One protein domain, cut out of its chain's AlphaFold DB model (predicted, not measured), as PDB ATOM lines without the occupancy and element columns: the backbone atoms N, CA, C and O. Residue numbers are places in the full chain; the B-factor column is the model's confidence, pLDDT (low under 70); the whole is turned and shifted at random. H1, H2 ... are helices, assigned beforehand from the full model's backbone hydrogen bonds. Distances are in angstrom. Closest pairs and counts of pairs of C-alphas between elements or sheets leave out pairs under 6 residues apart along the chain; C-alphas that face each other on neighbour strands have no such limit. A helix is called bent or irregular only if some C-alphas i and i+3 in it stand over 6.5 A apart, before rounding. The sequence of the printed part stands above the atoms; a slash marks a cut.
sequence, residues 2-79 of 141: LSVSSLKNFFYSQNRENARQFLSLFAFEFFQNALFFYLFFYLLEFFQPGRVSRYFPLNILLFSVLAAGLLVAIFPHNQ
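This is residues 2 to 79 of the 141 residues of an uncharacterized protein of Candidatus Parcubacteria bacterium (UniProt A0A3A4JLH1). One very long helix, H1, makes the length of a rod, and the chain turns at its far end through the short helix H2 and folds back as H3, which packs beside residues 24 to 42 of H1. Residues 2 to 19, of which 4 to 19 belong to H1, stick out as a long free arm. The printed part has 78 residues with three named helices, in the order H1, H2, H3, and no named strand; the class is all helix. The whole is extended, with a radius of gyration of the C-alphas of 19.4 A, and it spans 68 by 21 by 14 A.

From the first printed residues the chain enters H1, residues 4 to 47, whose part from 4 to 19 stands free together with residues 2 and 3. With residues 41 to 45 alone, H1 touches H2, residues 52 to 55; the closest C-alphas of the two are those of Glu 45 and Val 52, 5.5 A apart. With residues 24 to 42 alone, H1 touches H3, residues 58 to 74; their closest C-alphas, those of Phe 31 and Ala 68, are 5.3 A apart. H1 and H3 run opposite ways at a shallow tilt of 30 degrees, with their centres 12.7 A apart. H2 and H3 are close but not clearly touching: their closest C-alphas, those of Val 52 and Leu 58, are 7.8 A apart. In H1 and H3 every pair of O i and N i+4 is within hydrogen-bond range; H2, with 4 residues, is too short for such a pair, and its one pair of O i and N i+3 is within range.

H1 begins at C-alpha 4, at (165.800, 147.037, 175.926), and ends at C-alpha 47, at (193.827, 201.460, 197.192); its 44 residues measure 64.8 A from first to last C-alpha. H2, Val 52 to Tyr 55, measures 5.6 A. H3, Leu 58 to Ile 74, has 17 residues, measures 24.4 A and ends at C-alpha 74, at (169.005, 177.912, 189.055). No helix is bent.

The two C-alphas farthest apart are those of Leu 2 and Gln 48, at 67.5 A. Without the free stretch, the body of 60 residues spans 40 by 16 by 13 A. The links from H1 to H2 and from H2 to H3 are tight, with 4 and 2 residues. The printed part has no cut. Its mean pLDDT is 74.6, and 13 residues are under 70: residues 2, 8, 11 to 14, 20, 73 and 75 to 79.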
ATOM      1  N   LEU A   2     164.049 142.711 181.675       59.12
ATOM      2  CA  LEU A   2     164.003 144.166 181.490       59.12
ATOM      3  C   LEU A   2     164.013 144.463 179.986       59.12
ATOM      4  O   LEU A   2     164.894 143.990 179.271       59.12
ATOM      5  N   SER A   3     163.018 145.210 179.505       76.81
ATOM      6  CA  SER A   3     162.943 145.627 178.103       76.81
ATOM      7  C   SER A   3     164.168 146.467 177.725       76.81
ATOM      8  O   SER A   3     164.583 147.344 178.486       76.81
ATOM      9  N   VAL A   4     164.696 146.257 176.517       75.31
ATOM     10  CA  VAL A   4     165.800 147.037 175.926       75.31
ATOM     11  C   VAL A   4     165.495 148.547 175.928       75.31
ATOM     12  O   VAL A   4     166.403 149.367 176.064       75.31
ATOM     13  N   SER A   5     164.214 148.935 175.868       73.81
ATOM     14  CA  SER A   5     163.779 150.333 176.004       73.81
ATOM     15  C   SER A   5     163.992 150.910 177.410       73.81
ATOM     16  O   SER A   5     164.342 152.081 177.544       73.81
ATOM     17  N   SER A   6     163.853 150.089 178.455       71.38
ATOM     18  CA  SER A   6     164.062 150.499 179.850       71.38
ATOM     19  C   SER A   6     165.547 150.736 180.147       71.38
ATOM     20  O   SER A   6     165.909 151.717 180.794       71.38
ATOM     21  N   LEU A   7     166.426 149.904 179.575       70.06
ATOM     22  CA  LEU A   7     167.882 150.073 179.663       70.06
ATOM     23  C   LEU A   7     168.361 151.355 178.966       70.06
ATOM     24  O   LEU A   7     169.146 152.102 179.546       70.06
ATOM     25  N   LYS A   8     167.858 151.666 177.762       69.25
ATOM     26  CA  LYS A   8     168.196 152.926 177.069       69.25
ATOM     27  C   LYS A   8     167.789 154.162 177.875       69.25
ATOM     28  O   LYS A   8     168.580 155.095 177.978       69.25
ATOM     29  N   ASN A   9     166.594 154.155 178.463       71.94
ATOM     30  CA  ASN A   9     166.118 155.273 179.277       71.94
ATOM     31  C   ASN A   9     166.939 155.448 180.560       71.94
ATOM     32  O   ASN A   9     167.228 156.584 180.927       71.94
ATOM     33  N   PHE A  10     167.375 154.349 181.183       71.00
ATOM     34  CA  PHE A  10     168.238 154.379 182.365       71.00
ATOM     35  C   PHE A  10     169.626 154.971 182.068       71.00
ATOM     36  O   PHE A  10     170.083 155.868 182.771       71.00
ATOM     37  N   PHE A  11     170.281 154.548 180.981       68.38
ATOM     38  CA  PHE A  11     171.569 155.134 180.586       68.38
ATOM     39  C   PHE A  11     171.437 156.606 180.174       68.38
ATOM     40  O   PHE A  11     172.317 157.414 180.469       68.38
ATOM     41  N   TYR A  12     170.331 156.979 179.525       68.75
ATOM     42  CA  TYR A  12     170.084 158.365 179.127       68.75
ATOM     43  C   TYR A  12     169.801 159.276 180.331       68.75
ATOM     44  O   TYR A  12     170.304 160.400 180.376       68.75
ATOM     45  N   SER A  13     169.046 158.803 181.330       66.50
ATOM     46  CA  SER A  13     168.812 159.556 182.569       66.50
ATOM     47  C   SER A  13     170.096 159.705 183.382       66.50
ATOM     48  O   SER A  13     170.414 160.815 183.800       66.50
ATOM     49  N   GLN A  14     170.887 158.637 183.511       69.62
ATOM     50  CA  GLN A  14     172.151 158.652 184.246       69.62
ATOM     51  C   GLN A  14     173.177 159.609 183.613       69.62
ATOM     52  O   GLN A  14     173.821 160.390 184.311       69.62
ATOM     53  N   ASN A  15     173.287 159.627 182.281       71.12
ATOM     54  CA  ASN A  15     174.201 160.541 181.590       71.12
ATOM     55  C   ASN A  15     173.757 162.015 181.714       71.12
ATOM     56  O   ASN A  15     174.584 162.919 181.834       71.12
ATOM     57  N   ARG A  16     172.441 162.269 181.747       70.69
ATOM     58  CA  ARG A  16     171.873 163.614 181.940       70.69
ATOM     59  C   ARG A  16     172.079 164.137 183.362       70.69
ATOM     60  O   ARG A  16     172.317 165.332 183.534       70.69
ATOM     61  N   GLU A  17     171.989 163.271 184.365       71.38
ATOM     62  CA  GLU A  17     172.266 163.623 185.762       71.38
ATOM     63  C   GLU A  17     173.750 163.929 185.984       71.38
ATOM     64  O   GLU A  17     174.066 164.977 186.546       71.38
ATOM     65  N   ASN A  18     174.655 163.113 185.434       70.94
ATOM     66  CA  ASN A  18     176.098 163.365 185.490       70.94
ATOM     67  C   ASN A  18     176.480 164.689 184.810       70.94
ATOM     68  O   ASN A  18     177.253 165.474 185.361       70.94
ATOM     69  N   ALA A  19     175.901 164.983 183.639       73.12
ATOM     70  CA  ALA A  19     176.138 166.243 182.935       73.12
ATOM     71  C   ALA A  19     175.652 167.463 183.736       73.12
ATOM     72  O   ALA A  19     176.335 168.486 183.781       73.12
ATOM     73  N   ARG A  20     174.495 167.360 184.406       69.19
ATOM     74  CA  ARG A  20     173.982 168.416 185.294       69.19
ATOM     75  C   ARG A  20     174.875 168.626 186.514       69.19
ATOM     76  O   ARG A  20     175.152 169.770 186.856       69.19
ATOM     77  N   GLN A  21     175.344 167.548 187.142       71.12
ATOM     78  CA  GLN A  21     176.255 167.632 188.285       71.12
ATOM     79  C   GLN A  21     177.583 168.287 187.893       71.12
ATOM     80  O   GLN A  21     178.016 169.224 188.562       71.12
ATOM     81  N   PHE A  22     178.172 167.883 186.766       73.50
ATOM     82  CA  PHE A  22     179.397 168.489 186.245       73.50
ATOM     83  C   PHE A  22     179.221 169.984 185.936       73.50
ATOM     84  O   PHE A  22     180.042 170.799 186.347       73.50
ATOM     85  N   LEU A  23     178.115 170.363 185.282       73.44
ATOM     86  CA  LEU A  23     177.780 171.769 185.021       73.44
ATOM     87  C   LEU A  23     177.606 172.578 186.308       73.44
ATOM     88  O   LEU A  23     178.081 173.707 186.376       73.44
ATOM     89  N   SER A  24     176.954 172.012 187.326       70.38
ATOM     90  CA  SER A  24     176.757 172.691 188.611       70.38
ATOM     91  C   SER A  24     178.073 172.914 189.366       70.38
ATOM     92  O   SER A  24     178.290 174.002 189.893       70.38
ATOM     93  N   LEU A  25     178.983 171.932 189.348       70.69
ATOM     94  CA  LEU A  25     180.321 172.043 189.937       70.69
ATOM     95  C   LEU A  25     181.149 173.107 189.219       70.69
ATOM     96  O   LEU A  25     181.691 174.007 189.855       70.69
ATOM     97  N   PHE A  26     181.180 173.043 187.888       77.44
ATOM     98  CA  PHE A  26     181.898 174.014 187.073       77.44
ATOM     99  C   PHE A  26     181.360 175.435 187.278       77.44
ATOM    100  O   PHE A  26     182.138 176.368 187.460       77.44
ATOM    101  N   ALA A  27     180.034 175.608 187.304       73.81
ATOM    102  CA  ALA A  27     179.405 176.904 187.550       73.81
ATOM    103  C   ALA A  27     179.745 177.452 188.945       73.81
ATOM    104  O   ALA A  27     180.017 178.644 189.075       73.81
ATOM    105  N   PHE A  28     179.772 176.594 189.970       74.38
ATOM    106  CA  PHE A  28     180.110 176.987 191.337       74.38
ATOM    107  C   PHE A  28     181.580 177.404 191.482       74.38
ATOM    108  O   PHE A  28     181.862 178.473 192.025       74.38
ATOM    109  N   GLU A  29     182.518 176.613 190.954       74.94
ATOM    110  CA  GLU A  29     183.948 176.949 190.970       74.94
ATOM    111  C   GLU A  29     184.241 178.214 190.156       74.94
ATOM    112  O   GLU A  29     184.989 179.092 190.596       74.94
ATOM    113  N   PHE A  30     183.612 178.347 188.985       79.00
ATOM    114  CA  PHE A  30     183.734 179.538 188.154       79.00
ATOM    115  C   PHE A  30     183.190 180.775 188.874       79.00
ATOM    116  O   PHE A  30     183.851 181.812 188.883       79.00
ATOM    117  N   PHE A  31     182.032 180.660 189.528       81.06
ATOM    118  CA  PHE A  31     181.456 181.735 190.331       81.06
ATOM    119  C   PHE A  31     182.384 182.155 191.476       81.06
ATOM    120  O   PHE A  31     182.661 183.346 191.611       81.06
ATOM    121  N   GLN A  32     182.912 181.208 192.263       78.62
ATOM    122  CA  GLN A  32     183.852 181.513 193.349       78.62
ATOM    123  C   GLN A  32     185.098 182.245 192.844       78.62
ATOM    124  O   GLN A  32     185.486 183.267 193.414       78.62
ATOM    125  N   ASN A  33     185.703 181.760 191.759       78.25
ATOM    126  CA  ASN A  33     186.893 182.379 191.182       78.25
ATOM    127  C   ASN A  33     186.589 183.772 190.617       78.25
ATOM    128  O   ASN A  33     187.328 184.719 190.886       78.25
ATOM    129  N   ALA A  34     185.489 183.928 189.879       79.12
ATOM    130  CA  ALA A  34     185.077 185.215 189.325       79.12
ATOM    131  C   ALA A  34     184.781 186.238 190.435       79.12
ATOM    132  O   ALA A  34     185.214 187.389 190.348       79.12
ATOM    133  N   LEU A  35     184.105 185.813 191.506       79.50
ATOM    134  CA  LEU A  35     183.828 186.639 192.679       79.50
ATOM    135  C   LEU A  35     185.127 187.064 193.376       79.50
ATOM    136  O   LEU A  35     185.274 188.231 193.740       79.50
ATOM    137  N   PHE A  36     186.088 186.148 193.519       79.25
ATOM    138  CA  PHE A  36     187.400 186.445 194.086       79.25
ATOM    139  C   PHE A  36     188.157 187.486 193.258       79.25
ATOM    140  O   PHE A  36     188.620 188.484 193.811       79.25
ATOM    141  N   PHE A  37     188.243 187.303 191.938       82.88
ATOM    142  CA  PHE A  37     188.884 188.282 191.059       82.88
ATOM    143  C   PHE A  37     188.189 189.636 191.126       82.88
ATOM    144  O   PHE A  37     188.861 190.664 191.182       82.88
ATOM    145  N   TYR A  38     186.856 189.649 191.179       82.25
ATOM    146  CA  TYR A  38     186.099 190.883 191.332       82.25
ATOM    147  C   TYR A  38     186.448 191.604 192.631       82.25
ATOM    148  O   TYR A  38     186.803 192.780 192.594       82.25
ATOM    149  N   LEU A  39     186.438 190.898 193.762       78.62
ATOM    150  CA  LEU A  39     186.828 191.445 195.062       78.62
ATOM    151  C   LEU A  39     188.276 191.939 195.070       78.62
ATOM    152  O   LEU A  39     188.548 193.014 195.598       78.62
ATOM    153  N   PHE A  40     189.193 191.189 194.463       81.75
ATOM    154  CA  PHE A  40     190.604 191.549 194.376       81.75
ATOM    155  C   PHE A  40     190.817 192.833 193.567       81.75
ATOM    156  O   PHE A  40     191.465 193.767 194.041       81.75
ATOM    157  N   PHE A  41     190.232 192.921 192.371       80.94
ATOM    158  CA  PHE A  41     190.311 194.125 191.546       80.94
ATOM    159  C   PHE A  41     189.586 195.308 192.187       80.94
ATOM    160  O   PHE A  41     190.064 196.436 192.085       80.94
ATOM    161  N   TYR A  42     188.487 195.061 192.896       79.44
ATOM    162  CA  TYR A  42     187.791 196.082 193.668       79.44
ATOM    163  C   TYR A  42     188.655 196.609 194.825       79.44
ATOM    164  O   TYR A  42     188.695 197.811 195.070       79.44
ATOM    165  N   LEU A  43     189.410 195.738 195.502       76.50
ATOM    166  CA  LEU A  43     190.402 196.117 196.515       76.50
ATOM    167  C   LEU A  43     191.541 196.949 195.922       76.50
ATOM    168  O   LEU A  43     191.938 197.956 196.506       76.50
ATOM    169  N   LEU A  44     192.062 196.562 194.759       81.38
ATOM    170  CA  LEU A  44     193.085 197.346 194.066       81.38
ATOM    171  C   LEU A  44     192.561 198.728 193.659       81.38
ATOM    172  O   LEU A  44     193.246 199.726 193.879       81.38
ATOM    173  N   GLU A  45     191.335 198.797 193.140       77.25
ATOM    174  CA  GLU A  45     190.646 200.056 192.847       77.25
ATOM    175  C   GLU A  45     190.417 200.885 194.124       77.25
ATOM    176  O   GLU A  45     190.497 202.108 194.099       77.25
ATOM    177  N   PHE A  46     190.206 200.239 195.273       70.88
ATOM    178  CA  PHE A  46     190.064 200.914 196.561       70.88
ATOM    179  C   PHE A  46     191.369 201.560 197.050       70.88
ATOM    180  O   PHE A  46     191.341 202.672 197.585       70.88
ATOM    181  N   PHE A  47     192.513 200.889 196.874       74.12
ATOM    182  CA  PHE A  47     193.827 201.460 197.192       74.12
ATOM    183  C   PHE A  47     194.255 202.528 196.182       74.12
ATOM    184  O   PHE A  47     194.941 203.482 196.551       74.12
ATOM    185  N   GLN A  48     193.874 202.370 194.914       79.19
ATOM    186  CA  GLN A  48     194.248 203.262 193.819       79.19
ATOM    187  C   GLN A  48     193.045 203.530 192.901       79.19
ATOM    188  O   GLN A  48     192.919 202.897 191.848       79.19
ATOM    189  N   PRO A  49     192.170 204.484 193.270       76.62
ATOM    190  CA  PRO A  49     190.962 204.770 192.504       76.62
ATOM    191  C   PRO A  49     191.305 205.275 191.101       76.62
ATOM    192  O   PRO A  49     192.207 206.095 190.921       76.62
ATOM    193  N   GLY A  50     190.588 204.780 190.095       75.31
ATOM    194  CA  GLY A  50     190.763 205.152 188.693       75.31
ATOM    195  C   GLY A  50     191.884 204.412 187.963       75.31
ATOM    196  O   GLY A  50     192.062 204.632 186.766       75.31
ATOM    197  N   ARG A  51     192.669 203.552 188.632       79.06
ATOM    198  CA  ARG A  51     193.732 202.781 187.964       79.06
ATOM    199  C   ARG A  51     193.213 201.492 187.355       79.06
ATOM    200  O   ARG A  51     193.502 201.245 186.190       79.06
ATOM    201  N   VAL A  52     192.463 200.684 188.098       77.44
ATOM    202  CA  VAL A  52     191.956 199.401 187.593       77.44
ATOM    203  C   VAL A  52     190.803 199.657 186.636       77.44
ATOM    204  O   VAL A  52     190.827 199.155 185.516       77.44
ATOM    205  N   SER A  53     189.865 200.524 187.016       76.88
ATOM    206  CA  SER A  53     188.698 200.888 186.202       76.88
ATOM    207  C   SER A  53     189.047 201.507 184.842       76.88
ATOM    208  O   SER A  53     188.267 201.378 183.900       76.88
ATOM    209  N   ARG A  54     190.231 202.125 184.705       79.88
ATOM    210  CA  ARG A  54     190.718 202.693 183.437       79.88
ATOM    211  C   ARG A  54     191.146 201.639 182.418       79.88
ATOM    212  O   ARG A  54     190.987 201.871 181.224       79.88
ATOM    213  N   TYR A  55     191.700 200.516 182.871       81.50
ATOM    214  CA  TYR A  55     192.135 199.426 181.986       81.50
ATOM    215  C   TYR A  55     191.105 198.305 181.899       81.50
ATOM    216  O   TYR A  55     191.015 197.627 180.879       81.50
ATOM    217  N   PHE A  56     190.332 198.106 182.963       79.62
ATOM    218  CA  PHE A  56     189.384 197.018 183.068       79.62
ATOM    219  C   PHE A  56     188.095 197.481 183.764       79.62
ATOM    220  O   PHE A  56     188.095 197.741 184.970       79.62
ATOM    221  N   PRO A  57     186.973 197.588 183.032       81.88
ATOM    222  CA  PRO A  57     185.707 198.010 183.613       81.88
ATOM    223  C   PRO A  57     185.174 196.927 184.560       81.88
ATOM    224  O   PRO A  57     184.583 195.931 184.138       81.88
ATOM    225  N   LEU A  58     185.338 197.163 185.864       78.31
ATOM    226  CA  LEU A  58     184.870 196.303 186.962       78.31
ATOM    227  C   LEU A  58     183.391 195.903 186.836       78.31
ATOM    228  O   LEU A  58     183.014 194.808 187.244       78.31
ATOM    229  N   ASN A  59     182.566 196.747 186.212       79.69
ATOM    230  CA  ASN A  59     181.149 196.472 185.969       79.69
ATOM    231  C   ASN A  59     180.923 195.259 185.050       79.69
ATOM    232  O   ASN A  59     179.978 194.506 185.261       79.69
ATOM    233  N   ILE A  60     181.787 195.039 184.052       81.69
ATOM    234  CA  ILE A  60     181.682 193.877 183.152       81.69
ATOM    235  C   ILE A  60     181.976 192.593 183.931       81.69
ATOM    236  O   ILE A  60     181.281 191.587 183.785       81.69
ATOM    237  N   LEU A  61     182.970 192.651 184.816       79.69
ATOM    238  CA  LEU A  61     183.305 191.538 185.691       79.69
ATOM    239  C   LEU A  61     182.171 191.261 186.689       79.69
ATOM    240  O   LEU A  61     181.783 190.107 186.845       79.69
ATOM    241  N   LEU A  62     181.563 192.297 187.275       79.06
ATOM    242  CA  LEU A  62     180.373 192.158 188.121       79.06
ATOM    243  C   LEU A  62     179.223 191.457 187.378       79.06
ATOM    244  O   LEU A  62     178.608 190.545 187.926       79.06
ATOM    245  N   PHE A  63     178.955 191.834 186.124       82.69
ATOM    246  CA  PHE A  63     177.944 191.174 185.293       82.69
ATOM    247  C   PHE A  63     178.241 189.686 185.091       82.69
ATOM    248  O   PHE A  63     177.334 188.862 185.198       82.69
ATOM    249  N   SER A  64     179.506 189.327 184.855       79.31
ATOM    250  CA  SER A  64     179.914 187.923 184.724       79.31
ATOM    251  C   SER A  64     179.709 187.128 186.021       79.31
ATOM    252  O   SER A  64     179.217 186.000 185.982       79.31
ATOM    253  N   VAL A  65     179.991 187.745 187.174       81.56
ATOM    254  CA  VAL A  65     179.773 187.155 188.502       81.56
ATOM    255  C   VAL A  65     178.284 186.974 188.778       81.56
ATOM    256  O   VAL A  65     177.876 185.916 189.245       81.56
ATOM    257  N   LEU A  66     177.458 187.970 188.450       78.06
ATOM    258  CA  LEU A  66     176.004 187.887 188.593       78.06
ATOM    259  C   LEU A  66     175.405 186.795 187.706       78.06
ATOM    260  O   LEU A  66     174.590 186.012 188.184       78.06
ATOM    261  N   ALA A  67     175.827 186.698 186.443       79.00
ATOM    262  CA  ALA A  67     175.368 185.652 185.534       79.00
ATOM    263  C   ALA A  67     175.754 184.249 186.035       79.00
ATOM    264  O   ALA A  67     174.922 183.340 186.032       79.00
ATOM    265  N   ALA A  68     176.986 184.083 186.524       77.31
ATOM    266  CA  ALA A  68     177.446 182.831 187.119       77.31
ATOM    267  C   ALA A  68     176.696 182.500 188.422       77.31
ATOM    268  O   ALA A  68     176.277 181.362 188.618       77.31
ATOM    269  N   GLY A  69     176.448 183.492 189.281       71.12
ATOM    270  CA  GLY A  69     175.682 183.318 190.516       71.12
ATOM    271  C   GLY A  69     174.226 182.933 190.252       71.12
ATOM    272  O   GLY A  69     173.676 182.073 190.937       71.12
ATOM    273  N   LEU A  70     173.615 183.501 189.210       78.50
ATOM    274  CA  LEU A  70     172.260 183.160 188.783       78.50
ATOM    275  C   LEU A  70     172.188 181.731 188.222       78.50
ATOM    276  O   LEU A  70     171.248 181.000 188.521       78.50
ATOM    277  N   LEU A  71     173.212 181.298 187.480       76.12
ATOM    278  CA  LEU A  71     173.359 179.906 187.038       76.12
ATOM    279  C   LEU A  71     173.467 178.935 188.219       76.12
ATOM    280  O   LEU A  71     172.784 177.913 188.220       76.12
ATOM    281  N   VAL A  72     174.263 179.264 189.238       73.00
ATOM    282  CA  VAL A  72     174.374 178.461 190.469       73.00
ATOM    283  C   VAL A  72     173.043 178.414 191.228       73.00
ATOM    284  O   VAL A  72     172.668 177.362 191.736       73.00
ATOM    285  N   ALA A  73     172.297 179.519 191.273       69.50
ATOM    286  CA  ALA A  73     170.994 179.573 191.936       69.50
ATOM    287  C   ALA A  73     169.914 178.746 191.211       69.50
ATOM    288  O   ALA A  73     169.068 178.138 191.863       69.50
ATOM    289  N   ILE A  74     169.939 178.708 189.873       74.44
ATOM    290  CA  ILE A  74     169.005 177.912 189.055       74.44
ATOM    291  C   ILE A  74     169.369 176.424 189.074       74.44
ATOM    292  O   ILE A  74     168.483 175.569 189.031       74.44
ATOM    293  N   PHE A  75     170.662 176.108 189.145       69.31
ATOM    294  CA  PHE A  75     171.177 174.746 189.258       69.31
ATOM    295  C   PHE A  75     171.823 174.546 190.631       69.31
ATOM    296  O   PHE A  75     173.048 174.397 190.704       69.31
ATOM    297  N   PRO A  76     171.023 174.538 191.717       60.00
ATOM    298  CA  PRO A  76     171.548 174.382 193.058       60.00
ATOM    299  C   PRO A  76     172.277 173.047 193.138       60.00
ATOM    300  O   PRO A  76     171.707 171.971 192.940       60.00
ATOM    301  N   HIS A  77     173.576 173.131 193.383       59.50
ATOM    302  CA  HIS A  77     174.396 171.964 193.613       59.50
ATOM    303  C   HIS A  77     173.986 171.367 194.967       59.50
ATOM    304  O   HIS A  77     174.286 171.935 196.016       59.50
ATOM    305  N   ASN A  78     173.266 170.239 194.957       52.94
ATOM    306  CA  ASN A  78     173.024 169.451 196.164       52.94
ATOM    307  C   ASN A  78     174.367 168.864 196.623       52.94
ATOM    308  O   ASN A  78     174.771 167.793 196.170       52.94
ATOM    309  N   GLN A  79     175.057 169.567 197.524       51.62
ATOM    310  CA  GLN A  79     176.319 169.160 198.154       51.62
ATOM    311  C   GLN A  79     176.160 167.979 199.136       51.62
ATOM    312  O   GLN A  79     176.836 167.908 200.157       51.62
TER     313      GLN A  79